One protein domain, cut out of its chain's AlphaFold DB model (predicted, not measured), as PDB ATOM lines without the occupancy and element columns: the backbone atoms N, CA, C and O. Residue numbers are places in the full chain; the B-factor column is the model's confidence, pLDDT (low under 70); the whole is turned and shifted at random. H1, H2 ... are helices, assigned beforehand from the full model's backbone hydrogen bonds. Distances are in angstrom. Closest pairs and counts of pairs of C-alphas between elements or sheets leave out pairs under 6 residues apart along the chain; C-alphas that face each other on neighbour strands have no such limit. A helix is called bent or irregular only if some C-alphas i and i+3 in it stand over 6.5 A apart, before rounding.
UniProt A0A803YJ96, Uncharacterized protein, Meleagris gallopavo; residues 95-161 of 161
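Overview. This is residues 95 to 161 of the 161 residues of an uncharacterized protein of Meleagris gallopavo (UniProt A0A803YJ96). One long helix, H4, sticks out like a straight arm from a small body of loops and three short helices, H1, H2 and H3, and the arm and the body together make the long axis of the whole. In the body H1 lies at one end and H3 at the other with H2 between, and the long stretch of residues 123 to 138 folds back from H3 toward the start of the arm; residues 136 to 161 stand free. The printed part has 67 residues with four named helices in the order H1, H2, H3, H4 and no named strand, and its class is all helix, with 37 of the residues in named elements. No helix touches another. The whole is extended, with a radius of gyration of the C-alphas of 20.1 A and spans of 65 by 29 by 15 A.

Along the chain. Find C-alpha 95 at (5.173, -33.462, 0.541), where the printed part and H1 begin; H1 holds residues 95 to 102, Lys 95 to Leu 102, and measures 10.3 A from first to last C-alpha. Read on past nine residues to H2, residues 112 to 115, Ala 112 to Phe 115, which measures 5.1 A. Two residues later you reach H3, residues 118 to 122, Thr 118 to Lys 122, 6.1 A long. Then residues 123 to 138 follow, 16 residues with no named element, whose C-alphas lie 3 to 16 A from the mean of the C-alphas. Look next for C-alpha 139 at (2.461, -3.838, -13.275): from there H4, residues 139 to 158, Leu 139 to Thr 158, runs 28.8 A to C-alpha 158 at (8.421, 21.937, -24.750). H4 is the longest helix, with 20 residues, and no helix is bent or irregular.

Arrangement. Start again at H1 and look for its neighbours in space: it is apart from H2, from H3 and from H4. Go on to H2 and H3, which are close but not clearly touching, with 1 pair of C-alphas within 8 A. Their closest C-alphas are those of Glu 114 and Asn 120, 7.0 A apart, and their centres are 9.8 A apart. At the far end of the long link, H4 is apart from H3 and also from H2. Look now at the backbone N and O atoms: in H1, H3 and H4 every pair of O of residue i and N of residue i+4 is within hydrogen-bond range. H2 is too short for such a pair, and its 1 pair of O of residue i and N of residue i+3 is within range.

Size, cuts and confidence. The C-alphas of Lys 95 and Leu 161, the first and last printed residues, are the two farthest apart, at 66.4 A. Leu 161 is also the chain's last residue. Set aside residues 136 to 161, which stand free and of which 139 to 158 belong to H4, and you find a body of 41 residues, spanning 32 by 22 by 11 A with a radius of gyration of 11.0 A. The printed part has no cut. The link from H1 to H2 is short, the one from H2 to H3 is tight, and the one from H3 to H4, of 16 residues, is long. Read the B-factor column for the model's confidence: the mean pLDDT of the printed part is 89.0, and residues 159 to 161, just after H4, are the 3 residues under 70.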
ATOM      1  N   LYS A  95       4.986 -34.825   0.014       92.88
ATOM      2  CA  LYS A  95       5.173 -33.462   0.541       92.88
ATOM      3  C   LYS A  95       5.681 -32.510  -0.532       92.88
ATOM      4  O   LYS A  95       5.204 -31.380  -0.594       92.88
ATOM      5  N   ASP A  96       6.636 -32.954  -1.340       94.25
ATOM      6  CA  ASP A  96       7.201 -32.168  -2.432       94.25
ATOM      7  C   ASP A  96       6.138 -31.919  -3.507       94.25
ATOM      8  O   ASP A  96       5.894 -30.768  -3.847       94.25
ATOM      9  N   PHE A  97       5.365 -32.940  -3.896       95.31
ATOM     10  CA  PHE A  97       4.224 -32.777  -4.804       95.31
ATOM     11  C   PHE A  97       3.215 -31.731  -4.304       95.31
ATOM     12  O   PHE A  97       2.806 -30.845  -5.053       95.31
ATOM     13  N   ILE A  98       2.824 -31.789  -3.026       92.88
ATOM     14  CA  ILE A  98       1.912 -30.796  -2.437       92.88
ATOM     15  C   ILE A  98       2.545 -29.402  -2.445       92.88
ATOM     16  O   ILE A  98       1.847 -28.420  -2.700       92.88
ATOM     17  N   ARG A  99       3.846 -29.298  -2.158       91.56
ATOM     18  CA  ARG A  99       4.567 -28.023  -2.177       91.56
ATOM     19  C   ARG A  99       4.570 -27.432  -3.577       91.56
ATOM     20  O   ARG A  99       4.178 -26.285  -3.711       91.56
ATOM     21  N   ASP A 100       4.909 -28.207  -4.595       91.44
ATOM     22  CA  ASP A 100       5.007 -27.718  -5.968       91.44
ATOM     23  C   ASP A 100       3.639 -27.302  -6.520       91.44
ATOM     24  O   ASP A 100       3.518 -26.257  -7.154       91.44
ATOM     25  N   GLN A 101       2.588 -28.070  -6.218       91.38
ATOM     26  CA  GLN A 101       1.232 -27.772  -6.687       91.38
ATOM     27  C   GLN A 101       0.573 -26.610  -5.930       91.38
ATOM     28  O   GLN A 101      -0.088 -25.767  -6.537       91.38
ATOM     29  N   LEU A 102       0.707 -26.562  -4.598       89.19
ATOM     30  CA  LEU A 102      -0.062 -25.637  -3.753       89.19
ATOM     31  C   LEU A 102       0.738 -24.487  -3.161       89.19
ATOM     32  O   LEU A 102       0.116 -23.524  -2.733       89.19
ATOM     33  N   TYR A 103       2.062 -24.582  -3.076       91.31
ATOM     34  CA  TYR A 103       2.929 -23.573  -2.449       91.31
ATOM     35  C   TYR A 103       4.147 -23.217  -3.325       91.31
ATOM     36  O   TYR A 103       5.101 -22.611  -2.841       91.31
ATOM     37  N   GLY A 104       4.129 -23.623  -4.596       86.50
ATOM     38  CA  GLY A 104       5.216 -23.435  -5.545       86.50
ATOM     39  C   GLY A 104       5.192 -22.064  -6.232       86.50
ATOM     40  O   GLY A 104       4.268 -21.265  -6.032       86.50
ATOM     41  N   PRO A 105       6.202 -21.778  -7.070       84.75
ATOM     42  CA  PRO A 105       6.284 -20.535  -7.832       84.75
ATOM     43  C   PRO A 105       5.042 -20.324  -8.708       84.75
ATOM     44  O   PRO A 105       4.595 -21.241  -9.391       84.75
ATOM     45  N   GLY A 106       4.489 -19.108  -8.706       83.25
ATOM     46  CA  GLY A 106       3.295 -18.766  -9.492       83.25
ATOM     47  C   GLY A 106       1.966 -19.186  -8.857       83.25
ATOM     48  O   GLY A 106       0.910 -18.898  -9.413       83.25
ATOM     49  N   THR A 107       1.992 -19.822  -7.684       86.38
ATOM     50  CA  THR A 107       0.781 -20.092  -6.913       86.38
ATOM     51  C   THR A 107       0.479 -18.929  -5.970       86.38
ATOM     52  O   THR A 107       1.371 -18.278  -5.425       86.38
ATOM     53  N   ASN A 108      -0.802 -18.684  -5.728       87.94
ATOM     54  CA  ASN A 108      -1.246 -17.554  -4.919       87.94
ATOM     55  C   ASN A 108      -1.470 -17.876  -3.430       87.94
ATOM     56  O   ASN A 108      -2.031 -17.072  -2.678       87.94
ATOM     57  N   ARG A 109      -1.085 -19.071  -2.988       90.88
ATOM     58  CA  ARG A 109      -1.334 -19.553  -1.630       90.88
ATOM     59  C   ARG A 109      -0.082 -19.404  -0.773       90.88
ATOM     60  O   ARG A 109       0.993 -19.875  -1.121       90.88
ATOM     61  N   THR A 110      -0.256 -18.773   0.380       90.38
ATOM     62  CA  THR A 110       0.815 -18.542   1.354       90.38
ATOM     63  C   THR A 110       0.972 -19.775   2.246       90.38
ATOM     64  O   THR A 110      -0.024 -20.414   2.604       90.38
ATOM     65  N   SER A 111       2.204 -20.120   2.637       91.56
ATOM     66  CA  SER A 111       2.431 -21.221   3.581       91.56
ATOM     67  C   SER A 111       1.844 -20.897   4.963       91.56
ATOM     68  O   SER A 111       1.735 -19.732   5.358       91.56
ATOM     69  N   ALA A 112       1.456 -21.922   5.728       91.00
ATOM     70  CA  ALA A 112       0.861 -21.715   7.052       91.00
ATOM     71  C   ALA A 112       1.821 -20.979   8.003       91.00
ATOM     72  O   ALA A 112       1.417 -20.049   8.698       91.00
ATOM     73  N   ASN A 113       3.102 -21.348   7.984       91.88
ATOM     74  CA  ASN A 113       4.119 -20.731   8.834       91.88
ATOM     75  C   ASN A 113       4.330 -19.253   8.492       91.88
ATOM     76  O   ASN A 113       4.467 -18.432   9.392       91.88
ATOM     77  N   GLU A 114       4.306 -18.894   7.208       91.31
ATOM     78  CA  GLU A 114       4.375 -17.495   6.786       91.31
ATOM     79  C   GLU A 114       3.119 -16.720   7.178       91.31
ATOM     80  O   GLU A 114       3.222 -15.603   7.688       91.31
ATOM     81  N   PHE A 115       1.937 -17.310   6.986       92.94
ATOM     82  CA  PHE A 115       0.669 -16.669   7.321       92.94
ATOM     83  C   PHE A 115       0.552 -16.381   8.824       92.94
ATOM     84  O   PHE A 115       0.134 -15.290   9.210       92.94
ATOM     85  N   PHE A 116       0.982 -17.312   9.675       93.69
ATOM     86  CA  PHE A 116       0.978 -17.145  11.132       93.69
ATOM     87  C   PHE A 116       2.275 -16.548  11.698       93.69
ATOM     88  O   PHE A 116       2.428 -16.456  12.917       93.69
ATOM     89  N   SER A 117       3.206 -16.118  10.843       94.62
ATOM     90  CA  SER A 117       4.463 -15.521  11.293       94.62
ATOM     91  C   SER A 117       4.233 -14.216  12.062       94.62
ATOM     92  O   SER A 117       3.302 -13.448  11.802       94.62
ATOM     93  N   THR A 118       5.122 -13.926  13.011       95.88
ATOM     94  CA  THR A 118       5.099 -12.663  13.762       95.88
ATOM     95  C   THR A 118       5.335 -11.454  12.862       95.88
ATOM     96  O   THR A 118       4.765 -10.401  13.136       95.88
ATOM     97  N   ALA A 119       6.112 -11.618  11.786       94.38
ATOM     98  CA  ALA A 119       6.281 -10.619  10.735       94.38
ATOM     99  C   ALA A 119       4.925 -10.268  10.111       94.38
ATOM    100  O   ALA A 119       4.455  -9.148  10.288       94.38
ATOM    101  N   ASN A 120       4.213 -11.259   9.557       93.81
ATOM    102  CA  ASN A 120       2.897 -11.039   8.950       93.81
ATOM    103  C   ASN A 120       1.862 -10.467   9.934       93.81
ATOM    104  O   ASN A 120       0.975  -9.701   9.560       93.81
ATOM    105  N   LYS A 121       1.957 -10.844  11.213       93.62
ATOM    106  CA  LYS A 121       1.078 -10.327  12.267       93.62
ATOM    107  C   LYS A 121       1.320  -8.844  12.565       93.62
ATOM    108  O   LYS A 121       0.363  -8.147  12.901       93.62
ATOM    109  N   LYS A 122       2.578  -8.402  12.519       95.81
ATOM    110  CA  LYS A 122       2.994  -7.021  12.806       95.81
ATOM    111  C   LYS A 122       2.934  -6.118  11.573       95.81
ATOM    112  O   LYS A 122       2.899  -4.902  11.737       95.81
ATOM    113  N   ASP A 123       2.912  -6.695  10.375       92.69
ATOM    114  CA  ASP A 123       2.832  -5.943   9.130       92.69
ATOM    115  C   ASP A 123       1.529  -5.117   9.056       92.69
ATOM    116  O   ASP A 123       0.444  -5.633   9.349       92.69
ATOM    117  N   PRO A 124       1.593  -3.842   8.617       95.06
ATOM    118  CA  PRO A 124       0.408  -2.993   8.473       95.06
ATOM    119  C   PRO A 124      -0.558  -3.530   7.408       95.06
ATOM    120  O   PRO A 124      -1.770  -3.349   7.512       95.06
ATOM    121  N   ILE A 125      -0.030  -4.233   6.400       89.44
ATOM    122  CA  ILE A 125      -0.809  -4.928   5.374       89.44
ATOM    123  C   ILE A 125      -0.579  -6.427   5.541       89.44
ATOM    124  O   ILE A 125       0.442  -6.964   5.114       89.44
ATOM    125  N   LYS A 126      -1.560  -7.111   6.132       90.50
ATOM    126  CA  LYS A 126      -1.500  -8.558   6.366       90.50
ATOM    127  C   LYS A 126      -1.525  -9.322   5.042       90.50
ATOM    128  O   LYS A 126      -2.372  -9.081   4.177       90.50
ATOM    129  N   LYS A 127      -0.630 -10.294   4.891       89.56
ATOM    130  CA  LYS A 127      -0.671 -11.292   3.821       89.56
ATOM    131  C   LYS A 127      -1.889 -12.188   4.014       89.56
ATOM    132  O   LYS A 127      -2.143 -12.684   5.111       89.56
ATOM    133  N   ALA A 128      -2.625 -12.402   2.929       89.88
ATOM    134  CA  ALA A 128      -3.759 -13.312   2.894       89.88
ATOM    135  C   ALA A 128      -3.289 -14.772   2.789       89.88
ATOM    136  O   ALA A 128      -2.227 -15.054   2.231       89.88
ATOM    137  N   ALA A 129      -4.103 -15.705   3.285       92.25
ATOM    138  CA  ALA A 129      -3.832 -17.137   3.151       92.25
ATOM    139  C   ALA A 129      -3.849 -17.582   1.676       92.25
ATOM    140  O   ALA A 129      -3.036 -18.404   1.262       92.25
ATOM    141  N   VAL A 130      -4.746 -16.995   0.881       90.94
ATOM    142  CA  VAL A 130      -4.844 -17.171  -0.570       90.94
ATOM    143  C   VAL A 130      -5.065 -15.798  -1.195       90.94
ATOM    144  O   VAL A 130      -5.895 -15.024  -0.717       90.94
ATOM    145  N   GLN A 131      -4.315 -15.482  -2.244       88.75
ATOM    146  CA  GLN A 131      -4.532 -14.306  -3.080       88.75
ATOM    147  C   GLN A 131      -5.371 -14.733  -4.293       88.75
ATOM    148  O   GLN A 131      -5.084 -15.721  -4.951       88.75
ATOM    149  N   PHE A 132      -6.468 -14.047  -4.581       85.94
ATOM    150  CA  PHE A 132      -7.293 -14.414  -5.746       85.94
ATOM    151  C   PHE A 132      -6.799 -13.761  -7.037       85.94
ATOM    152  O   PHE A 132      -7.139 -14.205  -8.128       85.94
ATOM    153  N   VAL A 133      -6.010 -12.695  -6.906       82.69
ATOM    154  CA  VAL A 133      -5.497 -11.902  -8.016       82.69
ATOM    155  C   VAL A 133      -4.012 -11.678  -7.796       82.69
ATOM    156  O   VAL A 133      -3.607 -11.183  -6.739       82.69
ATOM    157  N   ASP A 134      -3.226 -11.991  -8.821       80.31
ATOM    158  CA  ASP A 134      -1.808 -11.671  -8.861       80.31
ATOM    159  C   ASP A 134      -1.624 -10.159  -8.729       80.31
ATOM    160  O   ASP A 134      -2.037  -9.377  -9.584       80.31
ATOM    161  N   LYS A 135      -0.958  -9.716  -7.664       78.69
ATOM    162  CA  LYS A 135      -0.641  -8.289  -7.470       78.69
ATOM    163  C   LYS A 135       0.326  -7.762  -8.534       78.69
ATOM    164  O   LYS A 135       0.356  -6.560  -8.793       78.69
ATOM    165  N   SER A 136       1.102  -8.660  -9.141       77.69
ATOM    166  CA  SER A 136       1.956  -8.399 -10.302       77.69
ATOM    167  C   SER A 136       1.157  -8.182 -11.591       77.69
ATOM    168  O   SER A 136       1.701  -7.664 -12.571       77.69
ATOM    169  N   TRP A 137      -0.135  -8.519 -11.608       79.88
ATOM    170  CA  TRP A 137      -0.970  -8.332 -12.782       79.88
ATOM    171  C   TRP A 137      -1.059  -6.852 -13.162       79.88
ATOM    172  O   TRP A 137      -1.449  -5.982 -12.379       79.88
ATOM    173  N   GLY A 138      -0.678  -6.550 -14.403       83.56
ATOM    174  CA  GLY A 138      -0.748  -5.199 -14.952       83.56
ATOM    175  C   GLY A 138       0.327  -4.233 -14.445       83.56
ATOM    176  O   GLY A 138       0.250  -3.050 -14.779       83.56
ATOM    177  N   LEU A 139       1.341  -4.691 -13.701       88.50
ATOM    178  CA  LEU A 139       2.461  -3.838 -13.275       88.50
ATOM    179  C   LEU A 139       3.205  -3.244 -14.478       88.50
ATOM    180  O   LEU A 139       3.472  -2.044 -14.510       88.50
ATOM    181  N   GLU A 140       3.439  -4.047 -15.516       90.50
ATOM    182  CA  GLU A 140       4.045  -3.582 -16.766       90.50
ATOM    183  C   GLU A 140       3.172  -2.527 -17.465       90.50
ATOM    184  O   GLU A 140       3.659  -1.471 -17.866       90.50
ATOM    185  N   LYS A 141       1.856  -2.768 -17.559       91.75
ATOM    186  CA  LYS A 141       0.906  -1.814 -18.154       91.75
ATOM    187  C   LYS A 141       0.895  -0.490 -17.385       91.75
ATOM    188  O   LYS A 141       0.944   0.568 -18.007       91.75
ATOM    189  N   LYS A 142       0.912  -0.535 -16.047       91.94
ATOM    190  CA  LYS A 142       1.019   0.655 -15.183       91.94
ATOM    191  C   LYS A 142       2.328   1.408 -15.415       91.94
ATOM    192  O   LYS A 142       2.311   2.630 -15.540       91.94
ATOM    193  N   GLN A 143       3.453   0.700 -15.520       94.75
ATOM    194  CA  GLN A 143       4.747   1.321 -15.811       94.75
ATOM    195  C   GLN A 143       4.769   1.978 -17.194       94.75
ATOM    196  O   GLN A 143       5.236   3.109 -17.322       94.75
ATOM    197  N   ARG A 144       4.242   1.305 -18.226       94.69
ATOM    198  CA  ARG A 144       4.109   1.873 -19.576       94.69
ATOM    199  C   ARG A 144       3.230   3.125 -19.566       94.69
ATOM    200  O   ARG A 144       3.635   4.134 -20.136       94.69
ATOM    201  N   ALA A 145       2.094   3.095 -18.867       95.31
ATOM    202  CA  ALA A 145       1.218   4.256 -18.714       95.31
ATOM    203  C   ALA A 145       1.937   5.426 -18.021       95.31
ATOM    204  O   ALA A 145       1.923   6.540 -18.534       95.31
ATOM    205  N   ALA A 146       2.652   5.174 -16.921       95.75
ATOM    206  CA  ALA A 146       3.407   6.211 -16.218       95.75
ATOM    207  C   ALA A 146       4.514   6.825 -17.092       95.75
ATOM    208  O   ALA A 146       4.706   8.041 -17.086       95.75
ATOM    209  N   LYS A 147       5.234   6.001 -17.866       96.69
ATOM    210  CA  LYS A 147       6.222   6.478 -18.847       96.69
ATOM    211  C   LYS A 147       5.558   7.341 -19.920       96.69
ATOM    212  O   LYS A 147       6.054   8.422 -20.208       96.69
ATOM    213  N   PHE A 148       4.422   6.899 -20.455       95.44
ATOM    214  CA  PHE A 148       3.665   7.657 -21.447       95.44
ATOM    215  C   PHE A 148       3.224   9.021 -20.910       95.44
ATOM    216  O   PHE A 148       3.470  10.030 -21.565       95.44
ATOM    217  N   THR A 149       2.643   9.082 -19.707       95.50
ATOM    218  CA  THR A 149       2.234  10.349 -19.083       95.50
ATOM    219  C   THR A 149       3.420  11.298 -18.924       95.50
ATOM    220  O   THR A 149       3.309  12.467 -19.283       95.50
ATOM    221  N   LYS A 150       4.577  10.801 -18.463       95.19
ATOM    222  CA  LYS A 150       5.807  11.605 -18.354       95.19
ATOM    223  C   LYS A 150       6.241  12.170 -19.707       95.19
ATOM    224  O   LYS A 150       6.470  13.371 -19.815       95.19
ATOM    225  N   SER A 151       6.302  11.332 -20.743       94.50
ATOM    226  CA  SER A 151       6.665  11.770 -22.097       94.50
ATOM    227  C   SER A 151       5.654  12.754 -22.688       94.50
ATOM    228  O   SER A 151       6.035  13.682 -23.394       94.50
ATOM    229  N   TRP A 152       4.363  12.575 -22.403       95.06
ATOM    230  CA  TRP A 152       3.307  13.466 -22.875       95.06
ATOM    231  C   TRP A 152       3.393  14.852 -22.224       95.06
ATOM    232  O   TRP A 152       3.356  15.853 -22.937       95.06
ATOM    233  N   VAL A 153       3.586  14.917 -20.901       95.25
ATOM    234  CA  VAL A 153       3.790  16.186 -20.180       95.25
ATOM    235  C   VAL A 153       5.044  16.895 -20.688       95.25
ATOM    236  O   VAL A 153       4.975  18.081 -20.995       95.25
ATOM    237  N   ALA A 154       6.159  16.175 -20.853       92.00
ATOM    238  CA  ALA A 154       7.392  16.749 -21.392       92.00
ATOM    239  C   ALA A 154       7.168  17.385 -22.774       92.00
ATOM    240  O   ALA A 154       7.519  18.542 -22.974       92.00
ATOM    241  N   ARG A 155       6.490  16.678 -23.692       90.19
ATOM    242  CA  ARG A 155       6.153  17.202 -25.030       90.19
ATOM    243  C   ARG A 155       5.239  18.427 -24.990       90.19
ATOM    244  O   ARG A 155       5.353  19.291 -25.853       90.19
ATOM    245  N   LYS A 156       4.310  18.498 -24.030       88.88
ATOM    246  CA  LYS A 156       3.430  19.662 -23.861       88.88
ATOM    247  C   LYS A 156       4.201  20.882 -23.367       88.88
ATOM    248  O   LYS A 156       4.029  21.947 -23.942       88.88
ATOM    249  N   MET A 157       5.084  20.703 -22.386       79.50
ATOM    250  CA  MET A 157       5.901  21.783 -21.820       79.50
ATOM    251  C   MET A 157       6.927  22.335 -22.822       79.50
ATOM    252  O   MET A 157       7.169  23.536 -22.850       79.50
ATOM    253  N   THR A 158       7.500  21.489 -23.687       74.44
ATOM    254  CA  THR A 158       8.421  21.937 -24.750       74.44
ATOM    255  C   THR A 158       7.722  22.631 -25.917       74.44
ATOM    256  O   THR A 158       8.388  23.271 -26.712       74.44
ATOM    257  N   SER A 159       6.405  22.462 -26.068       66.44
ATOM    258  CA  SER A 159       5.620  23.090 -27.142       66.44
ATOM    259  C   SER A 159       5.076  24.470 -26.755       66.44
ATOM    260  O   SER A 159       4.483  25.137 -27.598       66.44
ATOM    261  N   THR A 160       5.194  24.853 -25.483       61.00
ATOM    262  CA  THR A 160       4.710  26.127 -24.924       61.00
ATOM    263  C   THR A 160       5.821  27.157 -24.701       61.00
ATOM    264  O   THR A 160       5.532  28.238 -24.193       61.00
ATOM    265  N   LEU A 161       7.065  26.820 -25.049       52.00
ATOM    266  CA  LEU A 161       8.231  27.708 -25.082       52.00
ATOM    267  C   LEU A 161       8.582  28.008 -26.540       52.00
ATOM    268  O   LEU A 161       8.995  29.154 -26.804       52.00
TER     269      LEU A 161